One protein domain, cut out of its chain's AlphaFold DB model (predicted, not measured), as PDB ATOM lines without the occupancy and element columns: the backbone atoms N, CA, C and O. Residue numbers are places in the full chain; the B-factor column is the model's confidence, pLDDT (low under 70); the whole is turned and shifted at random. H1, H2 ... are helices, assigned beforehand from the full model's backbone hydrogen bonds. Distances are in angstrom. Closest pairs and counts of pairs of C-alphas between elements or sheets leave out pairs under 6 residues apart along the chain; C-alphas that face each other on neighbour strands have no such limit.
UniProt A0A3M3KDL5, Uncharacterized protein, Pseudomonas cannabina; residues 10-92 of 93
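What this domain is: This is residues 10 to 92 of the 93 residues of an uncharacterized protein of Pseudomonas cannabina (UniProt A0A3M3KDL5). Look for two helical hairpins packed together: H1 and H2 run side by side, H4 joins them to make a loose three-helix bundle, and H3 slants across H2 and H4 on the side away from H1. A long loop, residues 21 to 37, makes one end of the longest axis, and the end of H4 with Thr 92 makes the other. The printed part has 83 residues with four named helices, H1 to H4 in chain order, and no named strand: all helix. It is compact, with a radius of gyration of the C-alphas of 12.3 A and spans of 39 by 27 by 20 A.

How they stand to each other: Start at H1, residues 10 to 20, which touches H2, residues 38 to 53, at Ala 17 and Met 43, their closest C-alphas, 5.7 A apart; this hairpin has a shallow tilt of 23 degrees, opposite ways. H3, residues 61 to 70, touches H2 at a steep tilt of 63 degrees, with the C-alphas of Cys 44 and Val 64 closest at 5.9 A. H4, residues 76 to 90, touches H1 at a steep tilt of 42 degrees, closest at C-alphas 10 and 81, 5.3 A. With residues 84 to 88 alone H4 touches residues 47 to 52 of H2, the same way at a shallow tilt of 32 degrees, only just short of steep; C-alphas 51 and 88 are closest, 4.9 A. H3 and H4 form a hairpin, closest at C-alphas 68 and 80, 6.2 A. H1 and H3 are apart. In H1, H2, H3 and H4 every O i to N i+4 pair is within hydrogen-bond range.

Where its parts are: Find C-alpha 10 at (8.732, 10.074, -43.707); from there H1 runs 15.3 A. H2 runs 22.8 A from C-alpha 38 at (22.558, 18.203, -35.339). H3 spans 14.4 A, and H4 runs 21.0 A to C-alpha 90 at (4.563, 19.719, -55.502).

The domain as a whole: The C-alphas of Ile 25 and Thr 92 are farthest apart, 39.6 A. The printed part has no cut; the link from H1 to H2 is long. Residues 22 to 26 and 91 to 92 have pLDDT under 70.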
ATOM      1  N   PHE A  10       8.355   8.844 -44.414       84.81
ATOM      2  CA  PHE A  10       8.732  10.074 -43.707       84.81
ATOM      3  C   PHE A  10       8.582   9.922 -42.188       84.81
ATOM      4  O   PHE A  10       9.453  10.346 -41.427       84.81
ATOM      5  N   HIS A  11       7.501   9.283 -41.731       85.19
ATOM      6  CA  HIS A  11       7.290   9.006 -40.309       85.19
ATOM      7  C   HIS A  11       8.393   8.135 -39.709       85.19
ATOM      8  O   HIS A  11       8.847   8.416 -38.599       85.19
ATOM      9  N   GLU A  12       8.829   7.103 -40.433       87.31
ATOM     10  CA  GLU A  12       9.893   6.204 -39.988       87.31
ATOM     11  C   GLU A  12      11.232   6.936 -39.852       87.31
ATOM     12  O   GLU A  12      11.913   6.775 -38.835       87.31
ATOM     13  N   ILE A  13      11.579   7.812 -40.806       88.12
ATOM     14  CA  ILE A  13      12.782   8.658 -40.731       88.12
ATOM     15  C   ILE A  13      12.722   9.570 -39.501       88.12
ATOM     16  O   ILE A  13      13.665   9.604 -38.704       88.12
ATOM     17  N   ILE A  14      11.597  10.264 -39.299       86.56
ATOM     18  CA  ILE A  14      11.415  11.185 -38.169       86.56
ATOM     19  C   ILE A  14      11.483  10.424 -36.841       86.56
ATOM     20  O   ILE A  14      12.172  10.854 -35.914       86.56
ATOM     21  N   GLN A  15      10.811   9.273 -36.724       86.25
ATOM     22  CA  GLN A  15      10.881   8.448 -35.515       86.25
ATOM     23  C   GLN A  15      12.297   7.954 -35.240       86.25
ATOM     24  O   GLN A  15      12.739   8.008 -34.093       86.25
ATOM     25  N   ARG A  16      13.018   7.493 -36.265       85.38
ATOM     26  CA  ARG A  16      14.388   6.998 -36.118       85.38
ATOM     27  C   ARG A  16      15.337   8.109 -35.676       85.38
ATOM     28  O   ARG A  16      16.126   7.888 -34.759       85.38
ATOM     29  N   ALA A  17      15.218   9.307 -36.245       84.25
ATOM     30  CA  ALA A  17      15.999  10.466 -35.822       84.25
ATOM     31  C   ALA A  17      15.676  10.883 -34.376       84.25
ATOM     32  O   ALA A  17      16.576  11.105 -33.563       84.25
ATOM     33  N   LEU A  18      14.391  10.913 -34.006       82.19
ATOM     34  CA  LEU A  18      13.964  11.237 -32.643       82.19
ATOM     35  C   LEU A  18      14.362  10.169 -31.617       82.19
ATOM     36  O   LEU A  18      14.638  10.512 -30.467       82.19
ATOM     37  N   ALA A  19      14.416   8.895 -32.003       83.62
ATOM     38  CA  ALA A  19      14.965   7.831 -31.169       83.62
ATOM     39  C   ALA A  19      16.493   7.976 -31.025       83.62
ATOM     40  O   ALA A  19      17.031   7.833 -29.926       83.62
ATOM     41  N   GLY A  20      17.179   8.347 -32.113       74.19
ATOM     42  CA  GLY A  20      18.622   8.593 -32.162       74.19
ATOM     43  C   GLY A  20      19.091   9.831 -31.391       74.19
ATOM     44  O   GLY A  20      20.234   9.857 -30.938       74.19
ATOM     45  N   ARG A  21      18.214  10.816 -31.133       73.94
ATOM     46  CA  ARG A  21      18.556  12.086 -30.450       73.94
ATOM     47  C   ARG A  21      19.225  11.923 -29.077       73.94
ATOM     48  O   ARG A  21      19.897  12.836 -28.610       73.94
ATOM     49  N   ARG A  22      18.978  10.799 -28.393       67.44
ATOM     50  CA  ARG A  22      19.588  10.458 -27.091       67.44
ATOM     51  C   ARG A  22      20.748   9.471 -27.206       67.44
ATOM     52  O   ARG A  22      21.437   9.258 -26.216       67.44
ATOM     53  N   ALA A  23      20.936   8.855 -28.370       67.12
ATOM     54  CA  ALA A  23      21.915   7.795 -28.572       67.12
ATOM     55  C   ALA A  23      23.332   8.337 -28.813       67.12
ATOM     56  O   ALA A  23      24.296   7.689 -28.415       67.12
ATOM     57  N   ALA A  24      23.473   9.519 -29.423       66.69
ATOM     58  CA  ALA A  24      24.775  10.102 -29.741       66.69
ATOM     59  C   ALA A  24      25.053  11.394 -28.951       66.69
ATOM     60  O   ALA A  24      24.230  12.310 -28.861       66.69
ATOM     61  N   ILE A  25      26.248  11.457 -28.355       69.12
ATOM     62  CA  ILE A  25      26.720  12.606 -27.579       69.12
ATOM     63  C   ILE A  25      26.883  13.797 -28.528       69.12
ATOM     64  O   ILE A  25      27.657  13.748 -29.478       69.12
ATOM     65  N   GLY A  26      26.171  14.885 -28.239       69.81
ATOM     66  CA  GLY A  26      26.284  16.131 -28.989       69.81
ATOM     67  C   GLY A  26      25.304  16.295 -30.148       69.81
ATOM     68  O   GLY A  26      25.347  17.324 -30.812       69.81
ATOM     69  N   GLU A  27      24.362  15.371 -30.330       73.00
ATOM     70  CA  GLU A  27      23.254  15.530 -31.284       73.00
ATOM     71  C   GLU A  27      22.336  16.713 -30.947       73.00
ATOM     72  O   GLU A  27      21.753  17.344 -31.829       73.00
ATOM     73  N   CYS A  28      22.257  17.059 -29.660       71.12
ATOM     74  CA  CYS A  28      21.549  18.241 -29.175       71.12
ATOM     75  C   CYS A  28      22.368  19.541 -29.338       71.12
ATOM     76  O   CYS A  28      21.835  20.630 -29.132       71.12
ATOM     77  N   ASN A  29      23.657  19.460 -29.703       80.62
ATOM     78  CA  ASN A  29      24.432  20.663 -29.993       80.62
ATOM     79  C   ASN A  29      23.912  21.314 -31.272       80.62
ATOM     80  O   ASN A  29      23.504  20.639 -32.219       80.62
ATOM     81  N   ARG A  30      23.969  22.643 -31.309       79.94
ATOM     82  CA  ARG A  30      23.626  23.400 -32.509       79.94
ATOM     83  C   ARG A  30      24.638  23.136 -33.614       79.94
ATOM     84  O   ARG A  30      25.848  23.192 -33.402       79.94
ATOM     85  N   HIS A  31      24.118  22.890 -34.805       77.50
ATOM     86  CA  HIS A  31      24.879  22.832 -36.032       77.50
ATOM     87  C   HIS A  31      25.435  24.231 -36.342       77.50
ATOM     88  O   HIS A  31      24.657  25.190 -36.377       77.50
ATOM     89  N   PRO A  32      26.745  24.374 -36.605       73.88
ATOM     90  CA  PRO A  32      27.387  25.679 -36.770       73.88
ATOM     91  C   PRO A  32      26.871  26.465 -37.985       73.88
ATOM     92  O   PRO A  32      26.927  27.688 -37.984       73.88
ATOM     93  N   ILE A  33      26.340  25.774 -39.000       78.25
ATOM     94  CA  ILE A  33      25.859  26.387 -40.252       78.25
ATOM     95  C   ILE A  33      24.352  26.686 -40.212       78.25
ATOM     96  O   ILE A  33      23.903  27.699 -40.733       78.25
ATOM     97  N   HIS A  34      23.560  25.811 -39.584       74.69
ATOM     98  CA  HIS A  34      22.094  25.852 -39.675       74.69
ATOM     99  C   HIS A  34      21.419  26.339 -38.389       74.69
ATOM    100  O   HIS A  34      20.210  26.540 -38.378       74.69
ATOM    101  N   ASN A  35      22.178  26.525 -37.299       78.69
ATOM    102  CA  ASN A  35      21.681  26.941 -35.982       78.69
ATOM    103  C   ASN A  35      20.544  26.053 -35.413       78.69
ATOM    104  O   ASN A  35      19.865  26.435 -34.461       78.69
ATOM    105  N   ALA A  36      20.366  24.852 -35.967       81.12
ATOM    106  CA  ALA A  36      19.440  23.813 -35.523       81.12
ATOM    107  C   ALA A  36      20.222  22.674 -34.843       81.12
ATOM    108  O   ALA A  36      21.419  22.540 -35.101       81.12
ATOM    109  N   PRO A  37      19.613  21.852 -33.971       84.38
ATOM    110  CA  PRO A  37      20.281  20.674 -33.419       84.38
ATOM    111  C   PRO A  37      20.815  19.751 -34.526       84.38
ATOM    112  O   PRO A  37      20.165  19.596 -35.558       84.38
ATOM    113  N   ARG A  38      21.970  19.106 -34.327       84.31
ATOM    114  CA  ARG A  38      22.558  18.203 -35.339       84.31
ATOM    115  C   ARG A  38      21.612  17.070 -35.737       84.31
ATOM    116  O   ARG A  38      21.495  16.794 -36.927       84.31
ATOM    117  N   TYR A  39      20.853  16.516 -34.786       81.56
ATOM    118  CA  TYR A  39      19.858  15.485 -35.109       81.56
ATOM    119  C   TYR A  39      18.758  15.995 -36.048       81.56
ATOM    120  O   TYR A  39      18.222  15.222 -36.837       81.56
ATOM    121  N   VAL A  40      18.407  17.286 -35.967       84.88
ATOM    122  CA  VAL A  40      17.424  17.908 -36.865       84.88
ATOM    123  C   VAL A  40      18.015  18.031 -38.260       84.88
ATOM    124  O   VAL A  40      17.342  17.687 -39.221       84.88
ATOM    125  N   VAL A  41      19.277  18.452 -38.378       86.62
ATOM    126  CA  VAL A  41      19.960  18.544 -39.676       86.62
ATOM    127  C   VAL A  41      20.018  17.173 -40.348       86.62
ATOM    128  O   VAL A  41      19.520  17.042 -41.459       86.62
ATOM    129  N   HIS A  42      20.487  16.140 -39.645       86.88
ATOM    130  CA  HIS A  42      20.550  14.776 -40.181       86.88
ATOM    131  C   HIS A  42      19.175  14.203 -40.547       86.88
ATOM    132  O   HIS A  42      19.028  13.503 -41.547       86.88
ATOM    133  N   MET A  43      18.144  14.515 -39.759       89.38
ATOM    134  CA  MET A  43      16.767  14.152 -40.087       89.38
ATOM    135  C   MET A  43      16.293  14.858 -41.360       89.38
ATOM    136  O   MET A  43      15.731  14.210 -42.238       89.38
ATOM    137  N   CYS A  44      16.510  16.168 -41.472       89.12
ATOM    138  CA  CYS A  44      16.122  16.949 -42.642       89.12
ATOM    139  C   CYS A  44      16.898  16.532 -43.899       89.12
ATOM    140  O   CYS A  44      16.313  16.548 -44.977       89.12
ATOM    141  N   GLU A  45      18.161  16.115 -43.778       89.88
ATOM    142  CA  GLU A  45      18.943  15.531 -44.879       89.88
ATOM    143  C   GLU A  45      18.271  14.260 -45.403       89.88
ATOM    144  O   GLU A  45      17.887  14.221 -46.568       89.88
ATOM    145  N   ALA A  46      17.996  13.290 -44.526       90.62
ATOM    146  CA  ALA A  46      17.336  12.041 -44.915       90.62
ATOM    147  C   ALA A  46      15.931  12.266 -45.509       90.62
ATOM    148  O   ALA A  46      15.518  11.570 -46.436       90.62
ATOM    149  N   LEU A  47      15.184  13.247 -44.991       89.50
ATOM    150  CA  LEU A  47      13.893  13.643 -45.560       89.50
ATOM    151  C   LEU A  47      14.059  14.261 -46.954       89.50
ATOM    152  O   LEU A  47      13.267  13.958 -47.838       89.50
ATOM    153  N   THR A  48      15.078  15.098 -47.157       90.56
ATOM    154  CA  THR A  48      15.376  15.715 -48.460       90.56
ATOM    155  C   THR A  48      15.739  14.650 -49.493       90.56
ATOM    156  O   THR A  48      15.191  14.666 -50.588       90.56
ATOM    157  N   GLU A  49      16.585  13.682 -49.129       89.81
ATOM    158  CA  GLU A  49      16.943  12.558 -50.006       89.81
ATOM    159  C   GLU A  49      15.713  11.741 -50.420       89.81
ATOM    160  O   GLU A  49      15.556  11.410 -51.592       89.81
ATOM    161  N   LEU A  50      14.795  11.471 -49.487       88.50
ATOM    162  CA  LEU A  50      13.548  10.772 -49.802       88.50
ATOM    163  C   LEU A  50      12.642  11.595 -50.736       88.50
ATOM    164  O   LEU A  50      12.024  11.044 -51.641       88.50
ATOM    165  N   ILE A  51      12.564  12.914 -50.541       87.94
ATOM    166  CA  ILE A  51      11.819  13.824 -51.429       87.94
ATOM    167  C   ILE A  51      12.419  13.814 -52.845       87.94
ATOM    168  O   ILE A  51      11.676  13.823 -53.830       87.94
ATOM    169  N   HIS A  52      13.749  13.761 -52.946       88.75
ATOM    170  CA  HIS A  52      14.464  13.665 -54.220       88.75
ATOM    171  C   HIS A  52      14.190  12.336 -54.921       88.75
ATOM    172  O   HIS A  52      13.925  12.339 -56.121       88.75
ATOM    173  N   ASP A  53      14.196  11.224 -54.181       86.00
ATOM    174  CA  ASP A  53      13.867   9.886 -54.692       86.00
ATOM    175  C   ASP A  53      12.422   9.808 -55.214       86.00
ATOM    176  O   ASP A  53      12.155   9.206 -56.253       86.00
ATOM    177  N   MET A  54      11.495  10.524 -54.567       82.94
ATOM    178  CA  MET A  54      10.109  10.672 -55.032       82.94
ATOM    179  C   MET A  54       9.951  11.571 -56.271       82.94
ATOM    180  O   MET A  54       8.846  11.678 -56.804       82.94
ATOM    181  N   GLY A  55      11.027  12.200 -56.751       80.69
ATOM    182  CA  GLY A  55      11.056  12.959 -58.002       80.69
ATOM    183  C   GLY A  55      11.126  14.478 -57.848       80.69
ATOM    184  O   GLY A  55      11.222  15.171 -58.860       80.69
ATOM    185  N   ASN A  56      11.132  15.019 -56.624       83.94
ATOM    186  CA  ASN A  56      11.313  16.454 -56.410       83.94
ATOM    187  C   ASN A  56      12.756  16.793 -56.020       83.94
ATOM    188  O   ASN A  56      13.077  16.898 -54.839       83.94
ATOM    189  N   GLN A  57      13.619  17.011 -57.012       85.06
ATOM    190  CA  GLN A  57      15.025  17.380 -56.788       85.06
ATOM    191  C   GLN A  57      15.245  18.877 -56.493       85.06
ATOM    192  O   GLN A  57      16.356  19.270 -56.145       85.06
ATOM    193  N   ASP A  58      14.213  19.716 -56.630       86.19
ATOM    194  CA  ASP A  58      14.308  21.168 -56.400       86.19
ATOM    195  C   ASP A  58      14.300  21.520 -54.901       86.19
ATOM    196  O   ASP A  58      14.842  22.540 -54.469       86.19
ATOM    197  N   VAL A  59      13.738  20.637 -54.069       87.12
ATOM    198  CA  VAL A  59      13.679  20.837 -52.619       87.12
ATOM    199  C   VAL A  59      15.080  20.810 -52.022       87.12
ATOM    200  O   VAL A  59      15.826  19.845 -52.157       87.12
ATOM    201  N   THR A  60      15.437  21.867 -51.300       88.50
ATOM    202  CA  THR A  60      16.734  21.967 -50.622       88.50
ATOM    203  C   THR A  60      16.611  21.639 -49.138       88.50
ATOM    204  O   THR A  60      15.569  21.854 -48.519       88.50
ATOM    205  N   LEU A  61      17.724  21.224 -48.522       87.75
ATOM    206  CA  LEU A  61      17.809  21.014 -47.072       87.75
ATOM    207  C   LEU A  61      17.326  22.236 -46.270       87.75
ATOM    208  O   LEU A  61      16.693  22.096 -45.227       87.75
ATOM    209  N   ALA A  62      17.597  23.448 -46.765       86.12
ATOM    210  CA  ALA A  62      17.152  24.687 -46.134       86.12
ATOM    211  C   ALA A  62      15.620  24.848 -46.145       86.12
ATOM    212  O   ALA A  62      15.065  25.407 -45.196       86.12
ATOM    213  N   ASP A  63      14.939  24.357 -47.181       86.62
ATOM    214  CA  ASP A  63      13.477  24.372 -47.278       86.62
ATOM    215  C   ASP A  63      12.839  23.396 -46.277       86.62
ATOM    216  O   ASP A  63      11.925  23.751 -45.525       86.62
ATOM    217  N   VAL A  64      13.419  22.196 -46.162       88.25
ATOM    218  CA  VAL A  64      12.989  21.190 -45.182       88.25
ATOM    219  C   VAL A  64      13.259  21.661 -43.748       88.25
ATOM    220  O   VAL A  64      12.388  21.524 -42.890       88.25
ATOM    221  N   LEU A  65      14.406  22.297 -43.483       87.50
ATOM    222  CA  LEU A  65      14.722  22.904 -42.181       87.50
ATOM    223  C   LEU A  65      13.764  24.048 -41.822       87.50
ATOM    224  O   LEU A  65      13.326  24.161 -40.678       87.50
ATOM    225  N   ARG A  66      13.401  24.900 -42.790       86.12
ATOM    226  CA  ARG A  66      12.374  25.934 -42.578       86.12
ATOM    227  C   ARG A  66      11.025  25.310 -42.245       86.12
ATOM    228  O   ARG A  66      10.356  25.766 -41.321       86.12
ATOM    229  N   THR A  67      10.642  24.263 -42.968       86.06
ATOM    230  CA  THR A  67       9.408  23.515 -42.723       86.06
ATOM    231  C   THR A  67       9.401  22.889 -41.328       86.06
ATOM    232  O   THR A  67       8.403  23.015 -40.615       86.06
ATOM    233  N   GLU A  68      10.514  22.291 -40.907       87.94
ATOM    234  CA  GLU A  68      10.699  21.747 -39.561       87.94
ATOM    235  C   GLU A  68      10.507  22.822 -38.491       87.94
ATOM    236  O   GLU A  68       9.660  22.645 -37.621       87.94
ATOM    237  N   GLY A  69      11.148  23.985 -38.632       83.94
ATOM    238  CA  GLY A  69      11.003  25.086 -37.677       83.94
ATOM    239  C   GLY A  69       9.573  25.635 -37.549       83.94
ATOM    240  O   GLY A  69       9.227  26.223 -36.525       83.94
ATOM    241  N   THR A  70       8.717  25.437 -38.559       83.69
ATOM    242  CA  THR A  70       7.285  25.799 -38.484       83.69
ATOM    243  C   THR A  70       6.422  24.724 -37.824       83.69
ATOM    244  O   THR A  70       5.302  25.003 -37.386       83.69
ATOM    245  N   CYS A  71       6.920  23.492 -37.743       82.62
ATOM    246  CA  CYS A  71       6.244  22.388 -37.090       82.62
ATOM    247  C   CYS A  71       6.646  22.394 -35.612       82.62
ATOM    248  O   CYS A  71       7.776  22.102 -35.256       82.62
ATOM    249  N   THR A  72       5.712  22.721 -34.723       77.75
ATOM    250  CA  THR A  72       5.918  22.638 -33.270       77.75
ATOM    251  C   THR A  72       4.679  22.049 -32.587       77.75
ATOM    252  O   THR A  72       3.579  22.027 -33.157       77.75
ATOM    253  N   GLY A  73       4.856  21.535 -31.365       80.25
ATOM    254  CA  GLY A  73       3.782  20.962 -30.542       80.25
ATOM    255  C   GLY A  73       3.669  19.435 -30.602       80.25
ATOM    256  O   GLY A  73       4.526  18.751 -31.155       80.25
ATOM    257  N   THR A  74       2.607  18.895 -30.002       78.81
ATOM    258  CA  THR A  74       2.396  17.448 -29.804       78.81
ATOM    259  C   THR A  74       2.289  16.671 -31.120       78.81
ATOM    260  O   THR A  74       2.779  15.553 -31.219       78.81
ATOM    261  N   ASP A  75       1.740  17.299 -32.162       81.19
ATOM    262  CA  ASP A  75       1.574  16.705 -33.496       81.19
ATOM    263  C   ASP A  75       2.757  16.980 -34.434       81.19
ATOM    264  O   ASP A  75       2.613  16.929 -35.657       81.19
ATOM    265  N   TYR A  76       3.923  17.323 -33.880       84.44
ATOM    266  CA  TYR A  76       5.129  17.660 -34.639       84.44
ATOM    267  C   TYR A  76       5.431  16.637 -35.743       84.44
ATOM    268  O   TYR A  76       5.569  17.006 -36.908       84.44
ATOM    269  N   GLN A  77       5.459  15.348 -35.390       83.31
ATOM    270  CA  GLN A  77       5.828  14.272 -36.314       83.31
ATOM    271  C   GLN A  77       4.834  14.149 -37.472       83.31
ATOM    272  O   GLN A  77       5.243  14.087 -38.629       83.31
ATOM    273  N   GLN A  78       3.530  14.190 -37.174       82.75
ATOM    274  CA  GLN A  78       2.497  14.126 -38.206       82.75
ATOM    275  C   GLN A  78       2.536  15.340 -39.137       82.75
ATOM    276  O   GLN A  78       2.455  15.177 -40.355       82.75
ATOM    277  N   LYS A  79       2.677  16.548 -38.581       86.81
ATOM    278  CA  LYS A  79       2.724  17.796 -39.359       86.81
ATOM    279  C   LYS A  79       3.933  17.835 -40.284       86.81
ATOM    280  O   LYS A  79       3.778  18.176 -41.457       86.81
ATOM    281  N   LEU A  80       5.102  17.458 -39.770       86.81
ATOM    282  CA  LEU A  80       6.338  17.443 -40.541       86.81
ATOM    283  C   LEU A  80       6.265  16.427 -41.681       86.81
ATOM    284  O   LEU A  80       6.536  16.779 -42.826       86.81
ATOM    285  N   ALA A  81       5.836  15.200 -41.384       87.19
ATOM    286  CA  ALA A  81       5.694  14.151 -42.382       87.19
ATOM    287  C   ALA A  81       4.736  14.599 -43.507       87.19
ATOM    288  O   ALA A  81       5.083  14.574 -44.684       87.19
ATOM    289  N   LEU A  82       3.555  15.126 -43.146       86.00
ATOM    290  CA  LEU A  82       2.565  15.598 -44.123       86.00
ATOM    291  C   LEU A  82       3.100  16.745 -44.998       86.00
ATOM    292  O   LEU A  82       2.799  16.810 -46.189       86.00
ATOM    293  N   ARG A  83       3.883  17.661 -44.417       87.38
ATOM    294  CA  ARG A  83       4.536  18.747 -45.160       87.38
ATOM    295  C   ARG A  83       5.601  18.216 -46.121       87.38
ATOM    296  O   ARG A  83       5.611  18.658 -47.263       87.38
ATOM    297  N   CYS A  84       6.438  17.269 -45.695       85.75
ATOM    298  CA  CYS A  84       7.464  16.657 -46.551       85.75
ATOM    299  C   CYS A  84       6.839  15.912 -47.734       85.75
ATOM    300  O   CYS A  84       7.249  16.107 -48.873       85.75
ATOM    301  N   HIS A  85       5.777  15.149 -47.483       84.56
ATOM    302  CA  HIS A  85       5.018  14.480 -48.535       84.56
ATOM    303  C   HIS A  85       4.387  15.481 -49.522       84.56
ATOM    304  O   HIS A  85       4.457  15.300 -50.735       84.56
ATOM    305  N   ARG A  86       3.841  16.602 -49.029       84.81
ATOM    306  CA  ARG A  86       3.353  17.685 -49.901       84.81
ATOM    307  C   ARG A  86       4.459  18.318 -50.739       84.81
ATOM    308  O   ARG A  86       4.214  18.613 -51.904       84.81
ATOM    309  N   LEU A  87       5.644  18.532 -50.169       84.00
ATOM    310  CA  LEU A  87       6.799  19.035 -50.914       84.00
ATOM    311  C   LEU A  87       7.173  18.058 -52.032       84.00
ATOM    312  O   LEU A  87       7.263  18.483 -53.177       84.00
ATOM    313  N   ALA A  88       7.267  16.758 -51.743       83.62
ATOM    314  CA  ALA A  88       7.520  15.730 -52.756       83.62
ATOM    315  C   ALA A  88       6.491  15.747 -53.899       83.62
ATOM    316  O   ALA A  88       6.865  15.683 -55.064       83.62
ATOM    317  N   GLN A  89       5.207  15.935 -53.589       80.56
ATOM    318  CA  GLN A  89       4.150  15.998 -54.605       80.56
ATOM    319  C   GLN A  89       4.125  17.299 -55.415       80.56
ATOM    320  O   GLN A  89       3.597  17.314 -56.523       80.56
ATOM    321  N   SER A  90       4.666  18.393 -54.878       72.56
ATOM    322  CA  SER A  90       4.563  19.719 -55.502       72.56
ATOM    323  C   SER A  90       5.490  19.908 -56.714       72.56
ATOM    324  O   SER A  90       5.305  20.880 -57.435       72.56
ATOM    325  N   ALA A  91       6.449  19.006 -56.969       60.03
ATOM    326  CA  ALA A  91       7.212  18.992 -58.229       60.03
ATOM    327  C   ALA A  91       6.477  18.311 -59.387       60.03
ATOM    328  O   ALA A  91       6.859  18.493 -60.540       60.03
ATOM    329  N   THR A  92       5.426  17.543 -59.101       49.84
ATOM    330  CA  THR A  92       4.575  16.917 -60.121       49.84
ATOM    331  C   THR A  92       3.447  17.877 -60.519       49.84
ATOM    332  O   THR A  92       2.270  17.509 -60.483       49.84
TER     333      THR A  92